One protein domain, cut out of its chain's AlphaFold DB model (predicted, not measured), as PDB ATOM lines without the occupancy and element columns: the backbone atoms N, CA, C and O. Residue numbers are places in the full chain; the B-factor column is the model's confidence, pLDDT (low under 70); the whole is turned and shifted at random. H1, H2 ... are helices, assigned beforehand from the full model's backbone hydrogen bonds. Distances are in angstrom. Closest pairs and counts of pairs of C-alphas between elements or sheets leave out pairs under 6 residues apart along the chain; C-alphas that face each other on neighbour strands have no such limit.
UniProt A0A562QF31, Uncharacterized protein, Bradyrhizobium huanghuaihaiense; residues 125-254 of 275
ATOM      1  N   SER A 125     -23.425 -32.248  -2.840       54.34
ATOM      2  CA  SER A 125     -22.979 -32.704  -1.514       54.34
ATOM      3  C   SER A 125     -23.226 -31.666  -0.416       54.34
ATOM      4  O   SER A 125     -22.296 -31.070   0.130       54.34
ATOM      5  N   ARG A 126     -24.487 -31.516  -0.009       57.25
ATOM      6  CA  ARG A 126     -24.831 -31.099   1.355       57.25
ATOM      7  C   ARG A 126     -24.706 -32.335   2.248       57.25
ATOM      8  O   ARG A 126     -25.678 -33.055   2.470       57.25
ATOM      9  N   VAL A 127     -23.488 -32.645   2.695       55.28
ATOM     10  CA  VAL A 127     -23.267 -33.754   3.636       55.28
ATOM     11  C   VAL A 127     -24.010 -33.430   4.928       55.28
ATOM     12  O   VAL A 127     -23.595 -32.532   5.646       55.28
ATOM     13  N   ARG A 128     -25.075 -34.176   5.244       63.69
ATOM     14  CA  ARG A 128     -25.766 -34.069   6.537       63.69
ATOM     15  C   ARG A 128     -24.828 -34.553   7.641       63.69
ATOM     16  O   ARG A 128     -24.627 -35.757   7.807       63.69
ATOM     17  N   VAL A 129     -24.255 -33.617   8.387       65.94
ATOM     18  CA  VAL A 129     -23.155 -33.869   9.328       65.94
ATOM     19  C   VAL A 129     -23.527 -34.871  10.428       65.94
ATOM     20  O   VAL A 129     -22.724 -35.754  10.737       65.94
ATOM     21  N   ALA A 130     -24.735 -34.800  11.003       66.69
ATOM     22  CA  ALA A 130     -25.102 -35.702  12.101       66.69
ATOM     23  C   ALA A 130     -25.341 -37.149  11.656       66.69
ATOM     24  O   ALA A 130     -24.958 -38.068  12.378       66.69
ATOM     25  N   GLY A 131     -25.915 -37.361  10.466       76.19
ATOM     26  CA  GLY A 131     -26.145 -38.705   9.926       76.19
ATOM     27  C   GLY A 131     -24.834 -39.468   9.742       76.19
ATOM     28  O   GLY A 131     -24.685 -40.570  10.258       76.19
ATOM     29  N   ALA A 132     -23.835 -38.813   9.143       80.94
ATOM     30  CA  ALA A 132     -22.529 -39.419   8.895       80.94
ATOM     31  C   ALA A 132     -21.839 -39.908  10.183       80.94
ATOM     32  O   ALA A 132     -21.245 -40.983  10.199       80.94
ATOM     33  N   VAL A 133     -21.922 -39.150  11.282       84.75
ATOM     34  CA  VAL A 133     -21.290 -39.546  12.554       84.75
ATOM     35  C   VAL A 133     -22.016 -40.722  13.214       84.75
ATOM     36  O   VAL A 133     -21.362 -41.614  13.762       84.75
ATOM     37  N   VAL A 134     -23.348 -40.760  13.136       87.38
ATOM     38  CA  VAL A 134     -24.142 -41.908  13.602       87.38
ATOM     39  C   VAL A 134     -23.826 -43.152  12.770       87.38
ATOM     40  O   VAL A 134     -23.614 -44.223  13.336       87.38
ATOM     41  N   ASP A 135     -23.695 -43.005  11.453       89.25
ATOM     42  CA  ASP A 135     -23.353 -44.106  10.553       89.25
ATOM     43  C   ASP A 135     -21.960 -44.673  10.846       89.25
ATOM     44  O   ASP A 135     -21.795 -45.892  10.896       89.25
ATOM     45  N   VAL A 136     -20.961 -43.819  11.102       91.69
ATOM     46  CA  VAL A 136     -19.618 -44.257  11.530       91.69
ATOM     47  C   VAL A 136     -19.708 -45.077  12.812       91.69
ATOM     48  O   VAL A 136     -19.161 -46.178  12.877       91.69
ATOM     49  N   LYS A 137     -20.425 -44.572  13.823       93.25
ATOM     50  CA  LYS A 137     -20.620 -45.285  15.090       93.25
ATOM     51  C   LYS A 137     -21.271 -46.650  14.866       93.25
ATOM     52  O   LYS A 137     -20.740 -47.646  15.342       93.25
ATOM     53  N   ASN A 138     -22.389 -46.702  14.145       93.38
ATOM     54  CA  ASN A 138     -23.150 -47.937  13.946       93.38
ATOM     55  C   ASN A 138     -22.336 -48.988  13.177       93.38
ATOM     56  O   ASN A 138     -22.351 -50.163  13.535       93.38
ATOM     57  N   ASN A 139     -21.581 -48.566  12.159       93.88
ATOM     58  CA  ASN A 139     -20.701 -49.457  11.407       93.88
ATOM     59  C   ASN A 139     -19.553 -50.007  12.271       93.88
ATOM     60  O   ASN A 139     -19.223 -51.189  12.165       93.88
ATOM     61  N   LEU A 140     -18.969 -49.182  13.150       93.88
ATOM     62  CA  LEU A 140     -17.957 -49.640  14.108       93.88
ATOM     63  C   LEU A 140     -18.546 -50.594  15.151       93.88
ATOM     64  O   LEU A 140     -17.942 -51.622  15.426       93.88
ATOM     65  N   GLU A 141     -19.731 -50.308  15.696       94.38
ATOM     66  CA  GLU A 141     -20.419 -51.200  16.641       94.38
ATOM     67  C   GLU A 141     -20.731 -52.563  16.011       94.38
ATOM     68  O   GLU A 141     -20.500 -53.598  16.639       94.38
ATOM     69  N   ALA A 142     -21.209 -52.575  14.764       92.56
ATOM     70  CA  ALA A 142     -21.491 -53.802  14.026       92.56
ATOM     71  C   ALA A 142     -20.214 -54.614  13.771       92.56
ATOM     72  O   ALA A 142     -20.164 -55.801  14.092       92.56
ATOM     73  N   ALA A 143     -19.154 -53.971  13.269       91.69
ATOM     74  CA  ALA A 143     -17.864 -54.625  13.054       91.69
ATOM     75  C   ALA A 143     -17.216 -55.090  14.371       91.69
ATOM     76  O   ALA A 143     -16.439 -56.044  14.378       91.69
ATOM     77  N   HIS A 144     -17.524 -54.424  15.489       92.31
ATOM     78  CA  HIS A 144     -16.993 -54.785  16.797       92.31
ATOM     79  C   HIS A 144     -17.707 -56.015  17.362       92.31
ATOM     80  O   HIS A 144     -17.054 -56.921  17.873       92.31
ATOM     81  N   ARG A 145     -19.035 -56.077  17.211       92.12
ATOM     82  CA  ARG A 145     -19.866 -57.203  17.656       92.12
ATOM     83  C   ARG A 145     -19.667 -58.453  16.799       92.12
ATOM     84  O   ARG A 145     -19.579 -59.552  17.335       92.12
ATOM     85  N   GLU A 146     -19.596 -58.285  15.481       91.75
ATOM     86  CA  GLU A 146     -19.557 -59.388  14.518       91.75
ATOM     87  C   GLU A 146     -18.401 -59.214  13.512       91.75
ATOM     88  O   GLU A 146     -18.618 -58.938  12.329       91.75
ATOM     89  N   PRO A 147     -17.138 -59.387  13.946       87.50
ATOM     90  CA  PRO A 147     -15.962 -59.056  13.138       87.50
ATOM     91  C   PRO A 147     -15.778 -59.924  11.884       87.50
ATOM     92  O   PRO A 147     -15.026 -59.543  10.993       87.50
ATOM     93  N   GLU A 148     -16.423 -61.090  11.799       88.06
ATOM     94  CA  GLU A 148     -16.282 -62.003  10.654       88.06
ATOM     95  C   GLU A 148     -17.292 -61.732   9.532       88.06
ATOM     96  O   GLU A 148     -16.961 -61.917   8.361       88.06
ATOM     97  N   THR A 149     -18.498 -61.275   9.875       88.12
ATOM     98  CA  THR A 149     -19.590 -60.989   8.927       88.12
ATOM     99  C   THR A 149     -19.661 -59.503   8.579       88.12
ATOM    100  O   THR A 149     -19.907 -59.155   7.426       88.12
ATOM    101  N   MET A 150     -19.367 -58.619   9.539       88.62
ATOM    102  CA  MET A 150     -19.506 -57.163   9.410       88.62
ATOM    103  C   MET A 150     -18.169 -56.432   9.236       88.62
ATOM    104  O   MET A 150     -18.086 -55.221   9.433       88.62
ATOM    105  N   ALA A 151     -17.111 -57.129   8.812       87.56
ATOM    106  CA  ALA A 151     -15.788 -56.533   8.599       87.56
ATOM    107  C   ALA A 151     -15.796 -55.362   7.598       87.56
ATOM    108  O   ALA A 151     -15.054 -54.393   7.765       87.56
ATOM    109  N   GLN A 152     -16.674 -55.414   6.587       86.94
ATOM    110  CA  GLN A 152     -16.869 -54.326   5.623       86.94
ATOM    111  C   GLN A 152     -17.376 -53.038   6.293       86.94
ATOM    112  O   GLN A 152     -17.070 -51.942   5.826       86.94
ATOM    113  N   GLY A 153     -18.080 -53.157   7.425       87.38
ATOM    114  CA  GLY A 153     -18.502 -52.028   8.248       87.38
ATOM    115  C   GLY A 153     -17.323 -51.159   8.679       87.38
ATOM    116  O   GLY A 153     -17.420 -49.940   8.618       87.38
ATOM    117  N   LEU A 154     -16.158 -51.742   8.990       89.19
ATOM    118  CA  LEU A 154     -14.964 -50.957   9.324       89.19
ATOM    119  C   LEU A 154     -14.478 -50.107   8.136       89.19
ATOM    120  O   LEU A 154     -14.153 -48.932   8.306       89.19
ATOM    121  N   ALA A 155     -14.459 -50.678   6.928       86.75
ATOM    122  CA  ALA A 155     -14.071 -49.955   5.716       86.75
ATOM    123  C   ALA A 155     -15.069 -48.833   5.380       86.75
ATOM    124  O   ALA A 155     -14.662 -47.715   5.062       86.75
ATOM    125  N   ASN A 156     -16.367 -49.108   5.525       87.81
ATOM    126  CA  ASN A 156     -17.429 -48.123   5.329       87.81
ATOM    127  C   ASN A 156     -17.352 -47.000   6.377       87.81
ATOM    128  O   ASN A 156     -17.438 -45.828   6.026       87.81
ATOM    129  N   ALA A 157     -17.120 -47.337   7.652       90.75
ATOM    130  CA  ALA A 157     -16.920 -46.360   8.722       90.75
ATOM    131  C   ALA A 157     -15.736 -45.434   8.417       90.75
ATOM    132  O   ALA A 157     -15.834 -44.224   8.609       90.75
ATOM    133  N   HIS A 158     -14.635 -45.982   7.902       89.81
ATOM    134  CA  HIS A 158     -13.481 -45.193   7.486       89.81
ATOM    135  C   HIS A 158     -13.808 -44.232   6.327       89.81
ATOM    136  O   HIS A 158     -13.489 -43.045   6.425       89.81
ATOM    137  N   ASP A 159     -14.471 -44.695   5.258       86.38
ATOM    138  CA  ASP A 159     -14.845 -43.826   4.128       86.38
ATOM    139  C   ASP A 159     -15.805 -42.708   4.565       86.38
ATOM    140  O   ASP A 159     -15.567 -41.529   4.286       86.38
ATOM    141  N   THR A 160     -16.834 -43.048   5.345       87.06
ATOM    142  CA  THR A 160     -17.787 -42.074   5.889       87.06
ATOM    143  C   THR A 160     -17.098 -41.059   6.804       87.06
ATOM    144  O   THR A 160     -17.359 -39.858   6.691       87.06
ATOM    145  N   ALA A 161     -16.163 -41.489   7.659       87.88
ATOM    146  CA  ALA A 161     -15.395 -40.588   8.520       87.88
ATOM    147  C   ALA A 161     -14.496 -39.633   7.712       87.88
ATOM    148  O   ALA A 161     -14.422 -38.440   8.023       87.88
ATOM    149  N   LEU A 162     -13.850 -40.116   6.645       85.50
ATOM    150  CA  LEU A 162     -13.056 -39.272   5.747       85.50
ATOM    151  C   LEU A 162     -13.920 -38.257   4.993       85.50
ATOM    152  O   LEU A 162     -13.544 -37.084   4.901       85.50
ATOM    153  N   ARG A 163     -15.079 -38.674   4.470       79.31
ATOM    154  CA  ARG A 163     -16.046 -37.767   3.829       79.31
ATOM    155  C   ARG A 163     -16.526 -36.698   4.805       79.31
ATOM    156  O   ARG A 163     -16.532 -35.517   4.453       79.31
ATOM    157  N   PHE A 164     -16.836 -37.090   6.039       79.38
ATOM    158  CA  PHE A 164     -17.207 -36.165   7.103       79.38
ATOM    159  C   PHE A 164     -16.096 -35.136   7.382       79.38
ATOM    160  O   PHE A 164     -16.353 -33.932   7.352       79.38
ATOM    161  N   ALA A 165     -14.845 -35.573   7.554       81.81
ATOM    162  CA  ALA A 165     -13.713 -34.673   7.792       81.81
ATOM    163  C   ALA A 165     -13.472 -33.689   6.630       81.81
ATOM    164  O   ALA A 165     -13.196 -32.506   6.853       81.81
ATOM    165  N   ARG A 166     -13.608 -34.151   5.378       78.25
ATOM    166  CA  ARG A 166     -13.513 -33.298   4.180       78.25
ATOM    167  C   ARG A 166     -14.635 -32.263   4.129       78.25
ATOM    168  O   ARG A 166     -14.361 -31.109   3.803       78.25
ATOM    169  N   SER A 167     -15.860 -32.652   4.492       73.94
ATOM    170  CA  SER A 167     -16.989 -31.724   4.609       73.94
ATOM    171  C   SER A 167     -16.702 -30.641   5.650       73.94
ATOM    172  O   SER A 167     -16.755 -29.456   5.336       73.94
ATOM    173  N   MET A 168     -16.249 -31.023   6.849       76.06
ATOM    174  CA  MET A 168     -15.880 -30.065   7.898       76.06
ATOM    175  C   MET A 168     -14.792 -29.084   7.447       76.06
ATOM    176  O   MET A 168     -14.891 -27.887   7.714       76.06
ATOM    177  N   ARG A 169     -13.769 -29.557   6.720       78.50
ATOM    178  CA  ARG A 169     -12.740 -28.678   6.145       78.50
ATOM    179  C   ARG A 169     -13.327 -27.692   5.130       78.50
ATOM    180  O   ARG A 169     -12.935 -26.528   5.153       78.50
ATOM    181  N   ARG A 170     -14.247 -28.135   4.266       73.44
ATOM    182  CA  ARG A 170     -14.947 -27.261   3.306       73.44
ATOM    183  C   ARG A 170     -15.729 -26.171   4.034       73.44
ATOM    184  O   ARG A 170     -15.617 -25.013   3.657       73.44
ATOM    185  N   ILE A 171     -16.453 -26.532   5.095       73.75
ATOM    186  CA  ILE A 171     -17.222 -25.574   5.895       73.75
ATOM    187  C   ILE A 171     -16.288 -24.540   6.533       73.75
ATOM    188  O   ILE A 171     -16.523 -23.345   6.399       73.75
ATOM    189  N   LEU A 172     -15.198 -24.976   7.171       75.19
ATOM    190  CA  LEU A 172     -14.224 -24.066   7.786       75.19
ATOM    191  C   LEU A 172     -13.576 -23.113   6.770       75.19
ATOM    192  O   LEU A 172     -13.387 -21.940   7.072       75.19
ATOM    193  N   ALA A 173     -13.239 -23.604   5.575       74.25
ATOM    194  CA  ALA A 173     -12.705 -22.765   4.505       74.25
ATOM    195  C   ALA A 173     -13.754 -21.760   3.997       74.25
ATOM    196  O   ALA A 173     -13.437 -20.584   3.859       74.25
ATOM    197  N   GLY A 174     -15.002 -22.204   3.806       71.25
ATOM    198  CA  GLY A 174     -16.110 -21.335   3.412       71.25
ATOM    199  C   GLY A 174     -16.403 -20.243   4.442       71.25
ATOM    200  O   GLY A 174     -16.652 -19.106   4.064       71.25
ATOM    201  N   MET A 175     -16.296 -20.542   5.744       72.44
ATOM    202  CA  MET A 175     -16.427 -19.521   6.793       72.44
ATOM    203  C   MET A 175     -15.367 -18.427   6.665       72.44
ATOM    204  O   MET A 175     -15.717 -17.256   6.749       72.44
ATOM    205  N   ARG A 176     -14.102 -18.798   6.432       77.25
ATOM    206  CA  ARG A 176     -13.011 -17.827   6.249       77.25
ATOM    207  C   ARG A 176     -13.227 -16.957   5.016       77.25
ATOM    208  O   ARG A 176     -13.063 -15.751   5.088       77.25
ATOM    209  N   GLU A 177     -13.659 -17.553   3.907       72.19
ATOM    210  CA  GLU A 177     -13.961 -16.799   2.687       72.19
ATOM    211  C   GLU A 177     -15.112 -15.801   2.895       72.19
ATOM    212  O   GLU A 177     -15.070 -14.676   2.397       72.19
ATOM    213  N   ILE A 178     -16.142 -16.194   3.648       69.88
ATOM    214  CA  ILE A 178     -17.259 -15.312   3.996       69.88
ATOM    215  C   ILE A 178     -16.785 -14.194   4.931       69.88
ATOM    216  O   ILE A 178     -17.143 -13.040   4.712       69.88
ATOM    217  N   GLU A 179     -15.959 -14.507   5.928       72.75
ATOM    218  CA  GLU A 179     -15.337 -13.528   6.828       72.75
ATOM    219  C   GLU A 179     -14.528 -12.483   6.044       72.75
ATOM    220  O   GLU A 179     -14.776 -11.286   6.195       72.75
ATOM    221  N   ASP A 180     -13.665 -12.917   5.122       77.56
ATOM    222  CA  ASP A 180     -12.877 -12.032   4.257       77.56
ATOM    223  C   ASP A 180     -13.771 -11.125   3.390       77.56
ATOM    224  O   ASP A 180     -13.523  -9.925   3.261       77.56
ATOM    225  N   ARG A 181     -14.856 -11.666   2.817       71.25
ATOM    226  CA  ARG A 181     -15.810 -10.896   1.991       71.25
ATOM    227  C   ARG A 181     -16.621  -9.881   2.796       71.25
ATOM    228  O   ARG A 181     -16.974  -8.830   2.253       71.25
ATOM    229  N   ILE A 182     -16.936 -10.198   4.052       71.12
ATOM    230  CA  ILE A 182     -17.626  -9.296   4.980       71.12
ATOM    231  C   ILE A 182     -16.688  -8.158   5.395       71.12
ATOM    232  O   ILE A 182     -17.089  -6.999   5.339       71.12
ATOM    233  N   LEU A 183     -15.441  -8.472   5.759       73.81
ATOM    234  CA  LEU A 183     -14.448  -7.485   6.198       73.81
ATOM    235  C   LEU A 183     -13.923  -6.609   5.048       73.81
ATOM    236  O   LEU A 183     -13.547  -5.461   5.275       73.81
ATOM    237  N   GLY A 184     -13.922  -7.121   3.814       70.88
ATOM    238  CA  GLY A 184     -13.495  -6.394   2.615       70.88
ATOM    239  C   GLY A 184     -14.540  -5.452   2.005       70.88
ATOM    240  O   GLY A 184     -14.211  -4.720   1.073       70.88
ATOM    241  N   ASN A 185     -15.791  -5.448   2.489       64.44
ATOM    242  CA  ASN A 185     -16.862  -4.597   1.959       64.44
ATOM    243  C   ASN A 185     -17.255  -3.481   2.944       64.44
ATOM    244  O   ASN A 185     -17.636  -3.778   4.070       64.44
ATOM    245  N   PRO A 186     -17.286  -2.200   2.529       60.38
ATOM    246  CA  PRO A 186     -17.745  -1.105   3.389       60.38
ATOM    247  C   PRO A 186     -19.280  -0.959   3.443       60.38
ATOM    248  O   PRO A 186     -19.797  -0.185   4.245       60.38
ATOM    249  N   ASN A 187     -20.036  -1.667   2.591       75.31
ATOM    250  CA  ASN A 187     -21.492  -1.521   2.488       75.31
ATOM    251  C   ASN A 187     -22.253  -2.591   3.293       75.31
ATOM    252  O   ASN A 187     -22.388  -3.739   2.860       75.31
ATOM    253  N   ALA A 188     -22.841  -2.181   4.419       64.50
ATOM    254  CA  ALA A 188     -23.599  -3.037   5.335       64.50
ATOM    255  C   ALA A 188     -24.755  -3.824   4.679       64.50
ATOM    256  O   ALA A 188     -25.027  -4.958   5.073       64.50
ATOM    257  N   ALA A 189     -25.417  -3.276   3.653       69.62
ATOM    258  CA  ALA A 189     -26.520  -3.960   2.969       69.62
ATOM    259  C   ALA A 189     -26.044  -5.093   2.037       69.62
ATOM    260  O   ALA A 189     -26.774  -6.060   1.805       69.62
ATOM    261  N   ALA A 190     -24.825  -4.988   1.498       69.25
ATOM    262  CA  ALA A 190     -24.198  -6.061   0.728       69.25
ATOM    263  C   ALA A 190     -23.712  -7.177   1.665       69.25
ATOM    264  O   ALA A 190     -24.008  -8.344   1.423       69.25
ATOM    265  N   ILE A 191     -23.095  -6.797   2.791       66.00
ATOM    266  CA  ILE A 191     -22.665  -7.708   3.862       66.00
ATOM    267  C   ILE A 191     -23.827  -8.578   4.354       66.00
ATOM    268  O   ILE A 191     -23.704  -9.800   4.405       66.00
ATOM    269  N   LEU A 192     -24.974  -7.967   4.680       67.00
ATOM    270  CA  LEU A 192     -26.127  -8.699   5.210       67.00
ATOM    271  C   LEU A 192     -26.683  -9.706   4.192       67.00
ATOM    272  O   LEU A 192     -27.081 -10.807   4.554       67.00
ATOM    273  N   ARG A 193     -26.686  -9.343   2.907       73.88
ATOM    274  CA  ARG A 193     -27.171 -10.208   1.827       73.88
ATOM    275  C   ARG A 193     -26.257 -11.409   1.607       73.88
ATOM    276  O   ARG A 193     -26.757 -12.526   1.579       73.88
ATOM    277  N   THR A 194     -24.945 -11.186   1.524       67.19
ATOM    278  CA  THR A 194     -23.932 -12.254   1.458       67.19
ATOM    279  C   THR A 194     -24.027 -13.159   2.688       67.19
ATOM    280  O   THR A 194     -24.013 -14.379   2.566       67.19
ATOM    281  N   PHE A 195     -24.236 -12.596   3.879       65.19
ATOM    282  CA  PHE A 195     -24.441 -13.389   5.088       65.19
ATOM    283  C   PHE A 195     -25.715 -14.256   5.021       65.19
ATOM    284  O   PHE A 195     -25.666 -15.450   5.293       65.19
ATOM    285  N   PHE A 196     -26.873 -13.732   4.625       64.69
ATOM    286  CA  PHE A 196     -28.083 -14.565   4.598       64.69
ATOM    287  C   PHE A 196     -28.115 -15.559   3.419       64.69
ATOM    288  O   PHE A 196     -28.451 -16.724   3.618       64.69
ATOM    289  N   GLN A 197     -27.707 -15.152   2.219       67.56
ATOM    290  CA  GLN A 197     -27.773 -16.018   1.036       67.56
ATOM    291  C   GLN A 197     -26.621 -17.032   0.981       67.56
ATOM    292  O   GLN A 197     -26.858 -18.219   0.760       67.56
ATOM    293  N   ASP A 198     -25.382 -16.605   1.235       63.50
ATOM    294  CA  ASP A 198     -24.219 -17.483   1.056       63.50
ATOM    295  C   ASP A 198     -23.924 -18.294   2.326       63.50
ATOM    296  O   ASP A 198     -23.601 -19.482   2.254       63.50
ATOM    297  N   PHE A 199     -24.080 -17.685   3.510       60.66
ATOM    298  CA  PHE A 199     -23.819 -18.360   4.784       60.66
ATOM    299  C   PHE A 199     -25.056 -19.089   5.319       60.66
ATOM    300  O   PHE A 199     -24.980 -20.281   5.603       60.66
ATOM    301  N   VAL A 200     -26.206 -18.428   5.451       60.16
ATOM    302  CA  VAL A 200     -27.375 -19.041   6.106       60.16
ATOM    303  C   VAL A 200     -28.037 -20.112   5.220       60.16
ATOM    304  O   VAL A 200     -28.173 -21.256   5.668       60.16
ATOM    305  N   ASP A 201     -28.345 -19.809   3.956       62.75
ATOM    306  CA  ASP A 201     -28.973 -20.766   3.022       62.75
ATOM    307  C   ASP A 201     -27.981 -21.788   2.426       62.75
ATOM    308  O   ASP A 201     -28.337 -22.953   2.168       62.75
ATOM    309  N   GLY A 202     -26.729 -21.359   2.221       59.94
ATOM    310  CA  GLY A 202     -25.650 -22.157   1.632       59.94
ATOM    311  C   GLY A 202     -24.902 -23.064   2.616       59.94
ATOM    312  O   GLY A 202     -24.585 -24.201   2.261       59.94
ATOM    313  N   LEU A 203     -24.655 -22.604   3.852       57.72
ATOM    314  CA  LEU A 203     -23.769 -23.273   4.817       57.72
ATOM    315  C   LEU A 203     -24.442 -23.655   6.154       57.72
ATOM    316  O   LEU A 203     -24.092 -24.680   6.738       57.72
ATOM    317  N   LEU A 204     -25.393 -22.861   6.665       56.06
ATOM    318  CA  LEU A 204     -25.800 -22.913   8.079       56.06
ATOM    319  C   LEU A 204     -27.095 -23.695   8.365       56.06
ATOM    320  O   LEU A 204     -27.159 -24.419   9.362       56.06
ATOM    321  N   ILE A 205     -28.152 -23.550   7.552       52.56
ATOM    322  CA  ILE A 205     -29.511 -23.978   7.957       52.56
ATOM    323  C   ILE A 205     -29.657 -25.501   8.139       52.56
ATOM    324  O   ILE A 205     -30.443 -25.929   8.991       52.56
ATOM    325  N   ALA A 206     -28.912 -26.326   7.397       53.84
ATOM    326  CA  ALA A 206     -29.051 -27.784   7.469       53.84
ATOM    327  C   ALA A 206     -28.278 -28.415   8.645       53.84
ATOM    328  O   ALA A 206     -28.833 -29.258   9.355       53.84
ATOM    329  N   ASP A 207     -27.035 -27.984   8.887       53.94
ATOM    330  CA  ASP A 207     -26.127 -28.647   9.833       53.94
ATOM    331  C   ASP A 207     -26.050 -27.953  11.207       53.94
ATOM    332  O   ASP A 207     -25.910 -28.622  12.233       53.94
ATOM    333  N   TYR A 208     -26.231 -26.627  11.296       53.03
ATOM    334  CA  TYR A 208     -26.129 -25.911  12.580       53.03
ATOM    335  C   TYR A 208     -27.289 -26.227  13.539       53.03
ATOM    336  O   TYR A 208     -27.085 -26.371  14.748       53.03
ATOM    337  N   LYS A 209     -28.506 -26.433  13.008       53.88
ATOM    338  CA  LYS A 209     -29.651 -26.921  13.802       53.88
ATOM    339  C   LYS A 209     -29.363 -28.287  14.440       53.88
ATOM    340  O   LYS A 209     -29.851 -28.564  15.535       53.88
ATOM    341  N   GLN A 210     -28.541 -29.124  13.803       53.91
ATOM    342  CA  GLN A 210     -28.155 -30.440  14.324       53.91
ATOM    343  C   GLN A 210     -27.051 -30.343  15.390       53.91
ATOM    344  O   GLN A 210     -27.057 -31.110  16.350       53.91
ATOM    345  N   LEU A 211     -26.148 -29.360  15.292       56.34
ATOM    346  CA  LEU A 211     -25.093 -29.127  16.290       56.34
ATOM    347  C   LEU A 211     -25.634 -28.629  17.644       56.34
ATOM    348  O   LEU A 211     -25.053 -28.942  18.683       56.34
ATOM    349  N   LYS A 212     -26.743 -27.875  17.652       47.81
ATOM    350  CA  LYS A 212     -27.369 -27.347  18.884       47.81
ATOM    351  C   LYS A 212     -28.490 -28.213  19.478       47.81
ATOM    352  O   LYS A 212     -28.988 -27.879  20.550       47.81
ATOM    353  N   THR A 213     -28.902 -29.296  18.819       57.66
ATOM    354  CA  THR A 213     -29.968 -30.195  19.306       57.66
ATOM    355  C   THR A 213     -29.399 -31.443  20.000       57.66
ATOM    356  O   THR A 213     -28.200 -31.706  19.955       57.66
ATOM    357  N   SER A 214     -30.261 -32.235  20.657       51.84
ATOM    358  CA  SER A 214     -29.911 -33.494  21.359       51.84
ATOM    359  C   SER A 214     -29.163 -34.520  20.479       51.84
ATOM    360  O   SER A 214     -28.471 -35.406  20.984       51.84
ATOM    361  N   ASN A 215     -29.237 -34.367  19.152       60.06
ATOM    362  CA  ASN A 215     -28.554 -35.201  18.165       60.06
ATOM    363  C   ASN A 215     -27.165 -34.656  17.762       60.06
ATOM    364  O   ASN A 215     -26.754 -34.767  16.607       60.06
ATOM    365  N   ASN A 216     -26.457 -34.022  18.704       68.50
ATOM    366  CA  ASN A 216     -25.151 -33.424  18.453       68.50
ATOM    367  C   ASN A 216     -24.105 -34.510  18.092       68.50
ATOM    368  O   ASN A 216     -23.837 -35.387  18.922       68.50
ATOM    369  N   PRO A 217     -23.436 -34.415  16.923       73.69
ATOM    370  CA  PRO A 217     -22.390 -35.350  16.500       73.69
ATOM    371  C   PRO A 217     -21.276 -35.569  17.542       73.69
ATOM    372  O   PRO A 217     -20.774 -36.683  17.698       73.69
ATOM    373  N   TYR A 218     -20.908 -34.535  18.311       78.81
ATOM    374  CA  TYR A 218     -19.857 -34.617  19.332       78.81
ATOM    375  C   TYR A 218     -20.158 -35.636  20.435       78.81
ATOM    376  O   TYR A 218     -19.221 -36.175  21.029       78.81
ATOM    377  N   ARG A 219     -21.435 -35.961  20.680       82.94
ATOM    378  CA  ARG A 219     -21.840 -36.972  21.666       82.94
ATOM    379  C   ARG A 219     -21.225 -38.342  21.376       82.94
ATOM    380  O   ARG A 219     -20.889 -39.071  22.305       82.94
ATOM    381  N   HIS A 220     -21.057 -38.691  20.101       87.88
ATOM    382  CA  HIS A 220     -20.555 -40.003  19.687       87.88
ATOM    383  C   HIS A 220     -19.026 -40.087  19.632       87.88
ATOM    384  O   HIS A 220     -18.488 -41.185  19.509       87.88
ATOM    385  N   ARG A 221     -18.309 -38.960  19.778       88.44
ATOM    386  CA  ARG A 221     -16.841 -38.897  19.670       88.44
ATOM    387  C   ARG A 221     -16.144 -39.908  20.578       88.44
ATOM    388  O   ARG A 221     -15.255 -40.620  20.122       88.44
ATOM    389  N   ARG A 222     -16.532 -39.955  21.859       92.00
ATOM    390  CA  ARG A 222     -15.912 -40.861  22.837       92.00
ATOM    391  C   ARG A 222     -16.159 -42.318  22.457       92.00
ATOM    392  O   ARG A 222     -15.209 -43.079  22.392       92.00
ATOM    393  N   THR A 223     -17.404 -42.673  22.143       92.25
ATOM    394  CA  THR A 223     -17.779 -44.037  21.745       92.25
ATOM    395  C   THR A 223     -17.019 -44.502  20.507       92.25
ATOM    396  O   THR A 223     -16.460 -45.590  20.521       92.25
ATOM    397  N   ILE A 224     -16.939 -43.669  19.464       93.31
ATOM    398  CA  ILE A 224     -16.201 -43.981  18.232       93.31
ATOM    399  C   ILE A 224     -14.712 -44.207  18.528       93.31
ATOM    400  O   ILE A 224     -14.144 -45.197  18.074       93.31
ATOM    401  N   ALA A 225     -14.087 -43.313  19.303       93.56
ATOM    402  CA  ALA A 225     -12.671 -43.424  19.649       93.56
ATOM    403  C   ALA A 225     -12.375 -44.671  20.494       93.56
ATOM    404  O   ALA A 225     -11.382 -45.347  20.246       93.56
ATOM    405  N   THR A 226     -13.247 -44.986  21.455       94.81
ATOM    406  CA  THR A 226     -13.134 -46.193  22.279       94.81
ATOM    407  C   THR A 226     -13.275 -47.451  21.425       94.81
ATOM    408  O   THR A 226     -12.353 -48.250  21.415       94.81
ATOM    409  N   LEU A 227     -14.333 -47.578  20.615       93.50
ATOM    410  CA  LEU A 227     -14.534 -48.747  19.746       93.50
ATOM    411  C   LEU A 227     -13.353 -48.982  18.799       93.50
ATOM    412  O   LEU A 227     -12.867 -50.104  18.682       93.50
ATOM    413  N   ALA A 228     -12.874 -47.924  18.139       92.06
ATOM    414  CA  ALA A 228     -11.725 -48.026  17.245       92.06
ATOM    415  C   ALA A 228     -10.438 -48.399  18.001       92.06
ATOM    416  O   ALA A 228      -9.645 -49.193  17.497       92.06
ATOM    417  N   GLY A 229     -10.238 -47.848  19.203       92.94
ATOM    418  CA  GLY A 229      -9.110 -48.177  20.073       92.94
ATOM    419  C   GLY A 229      -9.132 -49.630  20.547       92.94
ATOM    420  O   GLY A 229      -8.123 -50.318  20.429       92.94
ATOM    421  N   ASP A 230     -10.287 -50.115  20.998       92.50
ATOM    422  CA  ASP A 230     -10.475 -51.485  21.482       92.50
ATOM    423  C   ASP A 230     -10.227 -52.503  20.357       92.50
ATOM    424  O   ASP A 230      -9.486 -53.469  20.534       92.50
ATOM    425  N   MET A 231     -10.765 -52.240  19.160       89.44
ATOM    426  CA  MET A 231     -10.529 -53.066  17.968       89.44
ATOM    427  C   MET A 231      -9.059 -53.107  17.541       89.44
ATOM    428  O   MET A 231      -8.606 -54.118  17.006       89.44
ATOM    429  N   LEU A 232      -8.329 -52.001  17.715       90.12
ATOM    430  CA  LEU A 232      -6.907 -51.921  17.386       90.12
ATOM    431  C   LEU A 232      -6.050 -52.665  18.421       90.12
ATOM    432  O   LEU A 232      -5.034 -53.254  18.057       90.12
ATOM    433  N   ALA A 233      -6.449 -52.626  19.693       92.44
ATOM    434  CA  ALA A 233      -5.735 -53.263  20.794       92.44
ATOM    435  C   ALA A 233      -5.910 -54.794  20.821       92.44
ATOM    436  O   ALA A 233      -4.987 -55.503  21.223       92.44
ATOM    437  N   ASP A 234      -7.056 -55.321  20.375       92.81
ATOM    438  CA  ASP A 234      -7.301 -56.766  20.297       92.81
ATOM    439  C   ASP A 234      -6.777 -57.372  18.979       92.81
ATOM    440  O   ASP A 234      -7.425 -57.348  17.927       92.81
ATOM    441  N   ALA A 235      -5.603 -58.006  19.055       90.44
ATOM    442  CA  ALA A 235      -4.967 -58.683  17.924       90.44
ATOM    443  C   ALA A 235      -5.807 -59.834  17.329       90.44
ATOM    444  O   ALA A 235      -5.720 -60.109  16.127       90.44
ATOM    445  N   ASN A 236      -6.633 -60.516  18.131       91.44
ATOM    446  CA  ASN A 236      -7.505 -61.587  17.645       91.44
ATOM    447  C   ASN A 236      -8.667 -61.003  16.836       91.44
ATOM    448  O   ASN A 236      -8.947 -61.460  15.722       91.44
ATOM    449  N   GLN A 237      -9.305 -59.960  17.364       87.31
ATOM    450  CA  GLN A 237     -10.372 -59.243  16.675       87.31
ATOM    451  C   GLN A 237      -9.877 -58.619  15.366       87.31
ATOM    452  O   GLN A 237     -10.492 -58.826  14.314       87.31
ATOM    453  N   LEU A 238      -8.720 -57.956  15.393       89.06
ATOM    454  CA  LEU A 238      -8.080 -57.404  14.202       89.06
ATOM    455  C   LEU A 238      -7.776 -58.495  13.163       89.06
ATOM    456  O   LEU A 238      -8.049 -58.325  11.973       89.06
ATOM    457  N   GLY A 239      -7.285 -59.655  13.608       90.31
ATOM    458  CA  GLY A 239      -7.042 -60.811  12.746       90.31
ATOM    459  C   GLY A 239      -8.312 -61.358  12.083       90.31
ATOM    460  O   GLY A 239      -8.274 -61.746  10.912       90.31
ATOM    461  N   LYS A 240      -9.448 -61.375  12.794       90.38
ATOM    462  CA  LYS A 240     -10.754 -61.779  12.236       90.38
ATOM    463  C   LYS A 240     -11.218 -60.811  11.149       90.38
ATOM    464  O   LYS A 240     -11.527 -61.260  10.045       90.38
ATOM    465  N   ILE A 241     -11.162 -59.508  11.424       88.62
ATOM    466  CA  ILE A 241     -11.535 -58.454  10.469       88.62
ATOM    467  C   ILE A 241     -10.646 -58.520   9.220       88.62
ATOM    468  O   ILE A 241     -11.150 -58.516   8.098       88.62
ATOM    469  N   ALA A 242      -9.327 -58.656   9.391       88.69
ATOM    470  CA  ALA A 242      -8.385 -58.741   8.277       88.69
ATOM    471  C   ALA A 242      -8.668 -59.947   7.366       88.69
ATOM    472  O   ALA A 242      -8.695 -59.815   6.141       88.69
ATOM    473  N   ARG A 243      -8.933 -61.126   7.949       91.12
ATOM    474  CA  ARG A 243      -9.302 -62.327   7.182       91.12
ATOM    475  C   ARG A 243     -10.631 -62.153   6.453       91.12
ATOM    476  O   ARG A 243     -10.736 -62.554   5.295       91.12
ATOM    477  N   ALA A 244     -11.625 -61.560   7.103       88.56
ATOM    478  CA  ALA A 244     -12.930 -61.305   6.505       88.56
ATOM    479  C   ALA A 244     -12.841 -60.316   5.328       88.56
ATOM    480  O   ALA A 244     -13.342 -60.614   4.244       88.56
ATOM    481  N   LEU A 245     -12.102 -59.210   5.478       84.56
ATOM    482  CA  LEU A 245     -11.834 -58.262   4.390       84.56
ATOM    483  C   LEU A 245     -11.047 -58.904   3.241       84.56
ATOM    484  O   LEU A 245     -11.343 -58.652   2.073       84.56
ATOM    485  N   HIS A 246     -10.079 -59.774   3.545       87.44
ATOM    486  CA  HIS A 246      -9.352 -60.513   2.513       87.44
ATOM    487  C   HIS A 246     -10.282 -61.443   1.725       87.44
ATOM    488  O   HIS A 246     -10.257 -61.435   0.495       87.44
ATOM    489  N   ARG A 247     -11.157 -62.196   2.408       83.31
ATOM    490  CA  ARG A 247     -12.164 -63.057   1.759       83.31
ATOM    491  C   ARG A 247     -13.123 -62.249   0.883       83.31
ATOM    492  O   ARG A 247     -13.340 -62.630  -0.266       83.31
ATOM    493  N   ALA A 248     -13.630 -61.120   1.378       77.88
ATOM    494  CA  ALA A 248     -14.504 -60.227   0.615       77.88
ATOM    495  C   ALA A 248     -13.793 -59.658  -0.629       77.88
ATOM    496  O   ALA A 248     -14.324 -59.720  -1.739       77.88
ATOM    497  N   GLY A 249     -12.543 -59.206  -0.483       68.88
ATOM    498  CA  GLY A 249     -11.712 -58.731  -1.594       68.88
ATOM    499  C   GLY A 249     -11.303 -59.823  -2.593       68.88
ATOM    500  O   GLY A 249     -11.047 -59.525  -3.763       68.88
ATOM    501  N   CYS A 250     -11.249 -61.089  -2.169       53.62
ATOM    502  CA  CYS A 250     -11.049 -62.245  -3.044       53.62
ATOM    503  C   CYS A 250     -12.331 -62.643  -3.788       53.62
ATOM    504  O   CYS A 250     -12.242 -63.047  -4.946       53.62
ATOM    505  N   HIS A 251     -13.510 -62.503  -3.176       48.44
ATOM    506  CA  HIS A 251     -14.787 -62.718  -3.862       48.44
ATOM    507  C   HIS A 251     -15.065 -61.638  -4.915       48.44
ATOM    508  O   HIS A 251     -15.404 -61.987  -6.044       48.44
ATOM    509  N   GLY A 252     -14.797 -60.363  -4.610       42.28
ATOM    510  CA  GLY A 252     -14.901 -59.272  -5.591       42.28
ATOM    511  C   GLY A 252     -13.964 -59.445  -6.795       42.28
ATOM    512  O   GLY A 252     -14.341 -59.156  -7.926       42.28
ATOM    513  N   ARG A 253     -12.766 -60.015  -6.587       38.75
ATOM    514  CA  ARG A 253     -11.823 -60.337  -7.678       38.75
ATOM    515  C   ARG A 253     -12.179 -61.590  -8.480       38.75
ATOM    516  O   ARG A 253     -11.796 -61.674  -9.640       38.75
ATOM    517  N   ARG A 254     -12.910 -62.553  -7.909       34.47
ATOM    518  CA  ARG A 254     -13.397 -63.725  -8.664       34.47
ATOM    519  C   ARG A 254     -14.580 -63.388  -9.574       34.47
ATOM    520  O   ARG A 254     -14.718 -64.035 -10.605       34.47
TER     521      ARG A 254
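This is residues 125 to 254 of the 275 residues of an uncharacterized protein of Bradyrhizobium huanghuaihaiense (UniProt A0A562QF31). The long helix H2 makes the long axis; H1 and H3 fold back along its two end parts, H5 packs on H1, and H6 stands crosswise where H2 begins. The printed part has 130 residues with six named helices, H1 to H6, and no named strand: all helix. It is loose, radius of gyration of the C-alphas 20.0 A, spans 63 by 35 by 20 A.

H2, residues 151 to 183, touches H1, residues 129 to 145, with residues 151 to 164 alone: a hairpin, closest C-alphas Val 136 and Ala 157, 4.4 A. Its residues 171 to 182 alone touch H3, residues 188 to 204, a hairpin at 3 degrees, closest C-alphas Ile 182 and Ile 191, 5.4 A. H6, residues 235 to 254, touches H2 about perpendicular, 89 degrees, closest C-alphas Ala 151 and Ile 241, 5.0 A. H5, residues 217 to 233, touches H1, closest C-alphas Ala 130 and Pro 217, 5.2 A. H4, residues 208 to 211, only just touches H1, with 3 pairs of C-alphas within 8 A. Every O i to N i+4 pair is within hydrogen-bond range in H6, 28 of 29 in H2, 12 of 13 in H1, 11 of 13 in H3, 10 of 13 in H5; H4 is too short.

H2 is 49.1 A long, from C-alpha 151 at (-15.788, -56.533, 8.599) to C-alpha 183 at (-14.448, -7.485, 6.198).

The printed part has no cut and its links between helices are tight; pLDDT is under 70 in 43 residues, among them 194 to 216.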